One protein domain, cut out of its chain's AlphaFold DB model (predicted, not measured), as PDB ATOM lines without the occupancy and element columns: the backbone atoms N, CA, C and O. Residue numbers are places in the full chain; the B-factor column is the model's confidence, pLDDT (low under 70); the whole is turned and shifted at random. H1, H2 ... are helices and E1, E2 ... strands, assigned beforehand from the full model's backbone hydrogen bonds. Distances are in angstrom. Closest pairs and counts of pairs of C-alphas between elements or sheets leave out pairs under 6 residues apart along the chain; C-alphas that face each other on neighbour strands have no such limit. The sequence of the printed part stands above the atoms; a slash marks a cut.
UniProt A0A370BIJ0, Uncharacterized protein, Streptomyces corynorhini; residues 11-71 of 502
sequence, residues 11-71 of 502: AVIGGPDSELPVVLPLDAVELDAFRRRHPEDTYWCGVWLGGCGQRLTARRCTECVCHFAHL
ATOM      1  N   ALA A  11     195.737 204.137 232.376       93.94
ATOM      2  CA  ALA A  11     195.103 203.745 233.627       93.94
ATOM      3  C   ALA A  11     194.240 204.900 234.150       93.94
ATOM      4  O   ALA A  11     194.247 205.989 233.573       93.94
ATOM      5  N   VAL A  12     193.529 204.665 235.249       94.81
ATOM      6  CA  VAL A  12     192.886 205.725 236.036       94.81
ATOM      7  C   VAL A  12     193.490 205.796 237.437       94.81
ATOM      8  O   VAL A  12     193.969 204.781 237.953       94.81
ATOM      9  N   ILE A  13     193.507 206.990 238.030       94.75
ATOM     10  CA  ILE A  13     194.095 207.251 239.351       94.75
ATOM     11  C   ILE A  13     193.029 207.147 240.449       94.75
ATOM     12  O   ILE A  13     191.926 207.670 240.300       94.75
ATOM     13  N   GLY A  14     193.366 206.503 241.568       95.00
ATOM     14  CA  GLY A  14     192.588 206.525 242.816       95.00
ATOM     15  C   GLY A  14     191.615 205.357 243.003       95.00
ATOM     16  O   GLY A  14     191.479 204.865 244.119       95.00
ATOM     17  N   GLY A  15     190.994 204.853 241.934       95.44
ATOM     18  CA  GLY A  15     190.078 203.709 242.018       95.44
ATOM     19  C   GLY A  15     189.568 203.226 240.657       95.44
ATOM     20  O   GLY A  15     189.773 203.914 239.659       95.44
ATOM     21  N   PRO A  16     188.899 202.061 240.594       93.62
ATOM     22  CA  PRO A  16     188.435 201.457 239.340       93.62
ATOM     23  C   PRO A  16     187.363 202.272 238.601       93.62
ATOM     24  O   PRO A  16     187.361 202.276 237.370       93.62
ATOM     25  N   ASP A  17     186.510 202.990 239.334       93.06
ATOM     26  CA  ASP A  17     185.431 203.829 238.783       93.06
ATOM     27  C   ASP A  17     185.857 205.287 238.558       93.06
ATOM     28  O   ASP A  17     185.051 206.127 238.159       93.06
ATOM     29  N   SER A  18     187.131 205.599 238.817       94.56
ATOM     30  CA  SER A  18     187.685 206.937 238.635       94.56
ATOM     31  C   SER A  18     187.659 207.357 237.169       94.56
ATOM     32  O   SER A  18     187.960 206.576 236.265       94.56
ATOM     33  N   GLU A  19     187.373 208.634 236.947       93.00
ATOM     34  CA  GLU A  19     187.440 209.285 235.641       93.00
ATOM     35  C   GLU A  19     188.710 210.129 235.480       93.00
ATOM     36  O   GLU A  19     188.767 210.985 234.602       93.00
ATOM     37  N   LEU A  20     189.719 209.939 236.341       93.44
ATOM     38  CA  LEU A  20     191.013 210.622 236.262       93.44
ATOM     39  C   LEU A  20     192.005 209.785 235.439       93.44
ATOM     40  O   LEU A  20     192.656 208.909 236.015       93.44
ATOM     41  N   PRO A  21     192.135 210.003 234.113       93.50
ATOM     42  CA  PRO A  21     193.005 209.195 233.281       93.50
ATOM     43  C   PRO A  21     194.469 209.559 233.506       93.50
ATOM     44  O   PRO A  21     194.824 210.689 233.843       93.50
ATOM     45  N   VAL A  22     195.339 208.599 233.221       92.81
ATOM     46  CA  VAL A  22     196.779 208.816 233.170       92.81
ATOM     47  C   VAL A  22     197.402 207.986 232.055       92.81
ATOM     48  O   VAL A  22     197.001 206.843 231.818       92.81
ATOM     49  N   VAL A  23     198.366 208.572 231.346       92.12
ATOM     50  CA  VAL A  23     199.152 207.894 230.308       92.12
ATOM     51  C   VAL A  23     200.532 207.592 230.868       92.12
ATOM     52  O   VAL A  23     201.198 208.482 231.399       92.12
ATOM     53  N   LEU A  24     200.973 206.344 230.734       91.56
ATOM     54  CA  LEU A  24     202.329 205.991 231.118       91.56
ATOM     55  C   LEU A  24     203.319 206.428 230.029       91.56
ATOM     56  O   LEU A  24     203.103 206.105 228.859       91.56
ATOM     57  N   PRO A  25     204.419 207.113 230.382       89.56
ATOM     58  CA  PRO A  25     205.494 207.352 229.433       89.56
ATOM     59  C   PRO A  25     206.096 206.042 228.926       89.56
ATOM     60  O   PRO A  25     206.227 205.067 229.671       89.56
ATOM     61  N   LEU A  26     206.472 206.033 227.648       87.44
ATOM     62  CA  LEU A  26     207.047 204.857 226.990       87.44
ATOM     63  C   LEU A  26     208.520 204.665 227.368       87.44
ATOM     64  O   LEU A  26     208.990 203.525 227.444       87.44
ATOM     65  N   ASP A  27     209.221 205.779 227.583       88.06
ATOM     66  CA  ASP A  27     210.636 205.835 227.923       88.06
ATOM     67  C   ASP A  27     210.877 205.608 229.424       88.06
ATOM     68  O   ASP A  27     210.093 206.015 230.284       88.06
ATOM     69  N   ALA A  28     211.986 204.945 229.745       89.31
ATOM     70  CA  ALA A  28     212.317 204.576 231.113       89.31
ATOM     71  C   ALA A  28     212.711 205.790 231.979       89.31
ATOM     72  O   ALA A  28     212.366 205.838 233.161       89.31
ATOM     73  N   VAL A  29     213.401 206.784 231.413       88.81
ATOM     74  CA  VAL A  29     213.779 208.018 232.122       88.81
ATOM     75  C   VAL A  29     212.536 208.863 232.395       88.81
ATOM     76  O   VAL A  29     212.335 209.337 233.518       88.81
ATOM     77  N   GLU A  30     211.658 208.997 231.402       88.44
ATOM     78  CA  GLU A  30     210.372 209.679 231.571       88.44
ATOM     79  C   GLU A  30     209.470 208.967 232.586       88.44
ATOM     80  O   GLU A  30     208.793 209.630 233.376       88.44
ATOM     81  N   LEU A  31     209.495 207.629 232.627       90.69
ATOM     82  CA  LEU A  31     208.792 206.842 233.638       90.69
ATOM     83  C   LEU A  31     209.293 207.139 235.059       90.69
ATOM     84  O   LEU A  31     208.489 207.215 235.989       90.69
ATOM     85  N   ASP A  32     210.597 207.324 235.266       90.94
ATOM     86  CA  ASP A  32     211.105 207.687 236.595       90.94
ATOM     87  C   ASP A  32     210.633 209.078 237.014       90.94
ATOM     88  O   ASP A  32     210.240 209.285 238.163       90.94
ATOM     89  N   ALA A  33     210.640 210.035 236.082       90.31
ATOM     90  CA  ALA A  33     210.085 211.362 236.327       90.31
ATOM     91  C   ALA A  33     208.581 211.298 236.621       90.31
ATOM     92  O   ALA A  33     208.093 212.001 237.504       90.31
ATOM     93  N   PHE A  34     207.853 210.429 235.921       90.75
ATOM     94  CA  PHE A  34     206.444 210.155 236.170       90.75
ATOM     95  C   PHE A  34     206.212 209.598 237.577       90.75
ATOM     96  O   PHE A  34     205.413 210.160 238.317       90.75
ATOM     97  N   ARG A  35     206.961 208.576 237.999       92.00
ATOM     98  CA  ARG A  35     206.840 207.996 239.348       92.00
ATOM     99  C   ARG A  35     207.124 209.008 240.454       92.00
ATOM    100  O   ARG A  35     206.427 209.012 241.458       92.00
ATOM    101  N   ARG A  36     208.100 209.904 240.261       92.31
ATOM    102  CA  ARG A  36     208.375 210.993 241.216       92.31
ATOM    103  C   ARG A  36     207.234 212.007 241.316       92.31
ATOM    104  O   ARG A  36     207.037 212.574 242.381       92.31
ATOM    105  N   ARG A  37     206.504 212.246 240.221       89.62
ATOM    106  CA  ARG A  37     205.330 213.137 240.193       89.62
ATOM    107  C   ARG A  37     204.067 212.493 240.768       89.62
ATOM    108  O   ARG A  37     203.154 213.219 241.138       89.62
ATOM    109  N   HIS A  38     204.037 211.166 240.845       89.50
ATOM    110  CA  HIS A  38     202.892 210.367 241.276       89.50
ATOM    111  C   HIS A  38     203.297 209.347 242.370       89.50
ATOM    112  O   HIS A  38     203.132 208.141 242.158       89.50
ATOM    113  N   PRO A  39     203.886 209.787 243.508       89.00
ATOM    114  CA  PRO A  39     204.477 208.882 244.499       89.00
ATOM    115  C   PRO A  39     203.435 208.054 245.265       89.00
ATOM    116  O   PRO A  39     203.660 206.873 245.510       89.00
ATOM    117  N   GLU A  40     202.283 208.655 245.576       92.00
ATOM    118  CA  GLU A  40     201.205 208.039 246.368       92.00
ATOM    119  C   GLU A  40     200.026 207.560 245.506       92.00
ATOM    120  O   GLU A  40     199.059 206.976 246.004       92.00
ATOM    121  N   ASP A  41     200.085 207.796 244.195       94.31
ATOM    122  CA  ASP A  41     198.975 207.481 243.307       94.31
ATOM    123  C   ASP A  41     198.846 205.975 243.084       94.31
ATOM    124  O   ASP A  41     199.812 205.241 242.843       94.31
ATOM    125  N   THR A  42     197.600 205.505 243.097       95.19
ATOM    126  CA  THR A  42     197.262 204.131 242.726       95.19
ATOM    127  C   THR A  42     196.672 204.093 241.326       95.19
ATOM    128  O   THR A  42     195.795 204.885 240.988       95.19
ATOM    129  N   TYR A  43     197.150 203.155 240.511       95.50
ATOM    130  CA  TYR A  43     196.733 202.995 239.120       95.50
ATOM    131  C   TYR A  43     195.771 201.825 238.989       95.50
ATOM    132  O   TYR A  43     196.006 200.761 239.563       95.50
ATOM    133  N   TRP A  44     194.722 201.994 238.195       95.06
ATOM    134  CA  TRP A  44     193.673 200.993 238.036       95.06
ATOM    135  C   TRP A  44     193.327 200.768 236.567       95.06
ATOM    136  O   TRP A  44     193.359 201.689 235.745       95.06
ATOM    137  N   CYS A  45     192.989 199.523 236.233       93.19
ATOM    138  CA  CYS A  45     192.435 199.140 234.940       93.19
ATOM    139  C   CYS A  45     190.968 199.585 234.892       93.19
ATOM    140  O   CYS A  45     190.069 198.773 235.088       93.19
ATOM    141  N   GLY A  46     190.749 200.893 234.734       91.88
ATOM    142  CA  GLY A  46     189.460 201.538 234.994       91.88
ATOM    143  C   GLY A  46     188.307 201.037 234.129       91.88
ATOM    144  O   GLY A  46     188.501 200.692 232.963       91.88
ATOM    145  N   VAL A  47     187.099 201.043 234.693       89.88
ATOM    146  CA  VAL A  47     185.878 200.553 234.024       89.88
ATOM    147  C   VAL A  47     185.517 201.401 232.802       89.88
ATOM    148  O   VAL A  47     185.181 200.860 231.752       89.88
ATOM    149  N   TRP A  48     185.713 202.721 232.884       89.19
ATOM    150  CA  TRP A  48     185.486 203.655 231.776       89.19
ATOM    151  C   TRP A  48     186.478 203.470 230.621       89.19
ATOM    152  O   TRP A  48     186.177 203.802 229.484       89.19
ATOM    153  N   LEU A  49     187.632 202.846 230.879       88.88
ATOM    154  CA  LEU A  49     188.598 202.456 229.847       88.88
ATOM    155  C   LEU A  49     188.281 201.086 229.212       88.88
ATOM    156  O   LEU A  49     189.123 200.543 228.489       88.88
ATOM    157  N   GLY A  50     187.132 200.482 229.541       86.50
ATOM    158  CA  GLY A  50     186.809 199.091 229.202       86.50
ATOM    159  C   GLY A  50     187.663 198.072 229.969       86.50
ATOM    160  O   GLY A  50     187.916 196.970 229.479       86.50
ATOM    161  N   GLY A  51     188.197 198.467 231.129       89.00
ATOM    162  CA  GLY A  51     189.053 197.654 231.987       89.00
ATOM    163  C   GLY A  51     188.288 196.777 232.981       89.00
ATOM    164  O   GLY A  51     187.074 196.863 233.125       89.00
ATOM    165  N   CYS A  52     189.018 195.909 233.684       90.38
ATOM    166  CA  CYS A  52     188.451 194.940 234.633       90.38
ATOM    167  C   CYS A  52     188.361 195.440 236.088       90.38
ATOM    168  O   CYS A  52     188.051 194.657 236.982       90.38
ATOM    169  N   GLY A  53     188.716 196.698 236.353       91.69
ATOM    170  CA  GLY A  53     188.728 197.289 237.693       91.69
ATOM    171  C   GLY A  53     189.869 196.815 238.602       91.69
ATOM    172  O   GLY A  53     189.910 197.178 239.771       91.69
ATOM    173  N   GLN A  54     190.813 196.011 238.108       92.88
ATOM    174  CA  GLN A  54     191.942 195.530 238.912       92.88
ATOM    175  C   GLN A  54     193.072 196.561 238.998       92.88
ATOM    176  O   GLN A  54     193.291 197.362 238.082       92.88
ATOM    177  N   ARG A  55     193.827 196.518 240.101       94.44
ATOM    178  CA  ARG A  55     194.948 197.432 240.339       94.44
ATOM    179  C   ARG A  55     196.125 197.119 239.410       94.44
ATOM    180  O   ARG A  55     196.477 195.962 239.167       94.44
ATOM    181  N   LEU A  56     196.751 198.177 238.913       93.94
ATOM    182  CA  LEU A  56     197.885 198.156 238.003       93.94
ATOM    183  C   LEU A  56     199.168 198.615 238.709       93.94
ATOM    184  O   LEU A  56     199.150 199.344 239.700       93.94
ATOM    185  N   THR A  57     200.300 198.216 238.142       93.25
ATOM    186  CA  THR A  57     201.633 198.727 238.448       93.25
ATOM    187  C   THR A  57     202.304 199.215 237.173       93.25
ATOM    188  O   THR A  57     202.148 198.619 236.104       93.25
ATOM    189  N   ALA A  58     203.057 200.306 237.269       92.69
ATOM    190  CA  ALA A  58     203.857 200.809 236.164       92.69
ATOM    191  C   ALA A  58     205.135 199.966 236.027       92.69
ATOM    192  O   ALA A  58     206.019 200.038 236.882       92.69
ATOM    193  N   ARG A  59     205.260 199.168 234.962       91.62
ATOM    194  CA  ARG A  59     206.449 198.353 234.669       91.62
ATOM    195  C   ARG A  59     207.472 199.179 233.896       91.62
ATOM    196  O   ARG A  59     207.214 199.614 232.773       91.62
ATOM    197  N   ARG A  60     208.662 199.320 234.485       91.75
ATOM    198  CA  ARG A  60     209.853 199.810 233.785       91.75
ATOM    199  C   ARG A  60     210.385 198.697 232.887       91.75
ATOM    200  O   ARG A  60     210.612 197.589 233.365       91.75
ATOM    201  N   CYS A  61     210.591 199.008 231.618       82.06
ATOM    202  CA  CYS A  61     211.260 198.151 230.650       82.06
ATOM    203  C   CYS A  61     212.478 198.890 230.087       82.06
ATOM    204  O   CYS A  61     212.382 200.077 229.795       82.06
ATOM    205  N   THR A  62     213.591 198.187 229.891       78.56
ATOM    206  CA  THR A  62     214.786 198.705 229.194       78.56
ATOM    207  C   THR A  62     214.901 198.173 227.766       78.56
ATOM    208  O   THR A  62     215.408 198.862 226.893       78.56
ATOM    209  N   GLU A  63     214.384 196.970 227.517       77.00
ATOM    210  CA  GLU A  63     214.398 196.295 226.206       77.00
ATOM    211  C   GLU A  63     213.029 196.345 225.504       77.00
ATOM    212  O   GLU A  63     212.874 195.948 224.351       77.00
ATOM    213  N   CYS A  64     212.013 196.830 226.217       77.56
ATOM    214  CA  CYS A  64     210.633 196.940 225.770       77.56
ATOM    215  C   CYS A  64     210.049 198.313 226.102       77.56
ATOM    216  O   CYS A  64     210.635 199.111 226.826       77.56
ATOM    217  N   VAL A  65     208.850 198.577 225.596       85.06
ATOM    218  CA  VAL A  65     208.098 199.778 225.955       85.06
ATOM    219  C   VAL A  65     207.584 199.655 227.397       85.06
ATOM    220  O   VAL A  65     207.018 198.613 227.776       85.06
ATOM    221  N   CYS A  66     207.784 200.705 228.201       89.69
ATOM    222  CA  CYS A  66     207.190 200.813 229.533       89.69
ATOM    223  C   CYS A  66     205.659 200.752 229.429       89.69
ATOM    224  O   CYS A  66     205.065 201.227 228.463       89.69
ATOM    225  N   HIS A  67     205.008 200.081 230.374       91.69
ATOM    226  CA  HIS A  67     203.564 199.836 230.306       91.69
ATOM    227  C   HIS A  67     202.981 199.579 231.690       91.69
ATOM    228  O   HIS A  67     203.702 199.247 232.632       91.69
ATOM    229  N   PHE A  68     201.665 199.695 231.811       92.75
ATOM    230  CA  PHE A  68     200.967 199.199 232.982       92.75
ATOM    231  C   PHE A  68     200.787 197.680 232.899       92.75
ATOM    232  O   PHE A  68     200.478 197.131 231.842       92.75
ATOM    233  N   ALA A  69     200.943 197.005 234.034       91.19
ATOM    234  CA  ALA A  69     200.644 195.587 234.194       91.19
ATOM    235  C   ALA A  69     199.765 195.377 235.426       91.19
ATOM    236  O   ALA A  69     199.874 196.121 236.397       91.19
ATOM    237  N   HIS A  70     198.910 194.360 235.408       91.81
ATOM    238  CA  HIS A  70     198.111 194.003 236.577       91.81
ATOM    239  C   HIS A  70     199.009 193.516 237.724       91.81
ATOM    240  O   HIS A  70     199.989 192.805 237.492       91.81
ATOM    241  N   LEU A  71     198.702 193.951 238.953       85.81
ATOM    242  CA  LEU A  71     199.405 193.508 240.165       85.81
ATOM    243  C   LEU A  71     199.049 192.059 240.522       85.81
ATOM    244  O   LEU A  71     199.930 191.276 240.864       85.81
TER     245      LEU A  71
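Overview. This is residues 11 to 71 of the 502 residues of an uncharacterized protein of Streptomyces corynorhini (UniProt A0A370BIJ0). Two small strand hairpins, E1 with E2 and E3 with E4, are tied together by residues 43 to 44, which pair with both E1 and E3; helix H1 lies off to one side. The 61 printed residues run E1, E2, H1, E3, E4, with two antiparallel two-stranded sheets. The class is mixed, helices and strands, with under half of the residues in named elements. The whole is compact, radius of gyration of the C-alphas 11.2 A, spanning 30 by 21 by 16 A.

Arrangement. E1, residues 11 to 13, and E2, residues 21 to 23, form an antiparallel hairpin; N 11 and O 22 are 3.0 A apart. In H1, residues 28 to 37, every O i to N i+4 pair is within hydrogen-bond range. E3, residues 55 to 59, is near H1. E3 and E4, residues 67 to 70, form an antiparallel hairpin; N 57 and O 69 are 2.8 A apart. H1 and E4 are apart.

Along the chain. E1 begins at C-alpha 11 (195.103, 203.745, 233.627) and spans 6.8 A, E2 7.0 A, H1 14.3 A, E3 12.9 A. E4 spans 10.2 A, ending at C-alpha 70 (198.111, 194.003, 236.577).

Size, cuts and confidence. The C-alphas farthest apart, Asp 17 and Glu 63, are 32.5 A apart. The printed part has no cut. The link from H1 to E3, 17 residues, is long. No printed residue is under 70 in pLDDT.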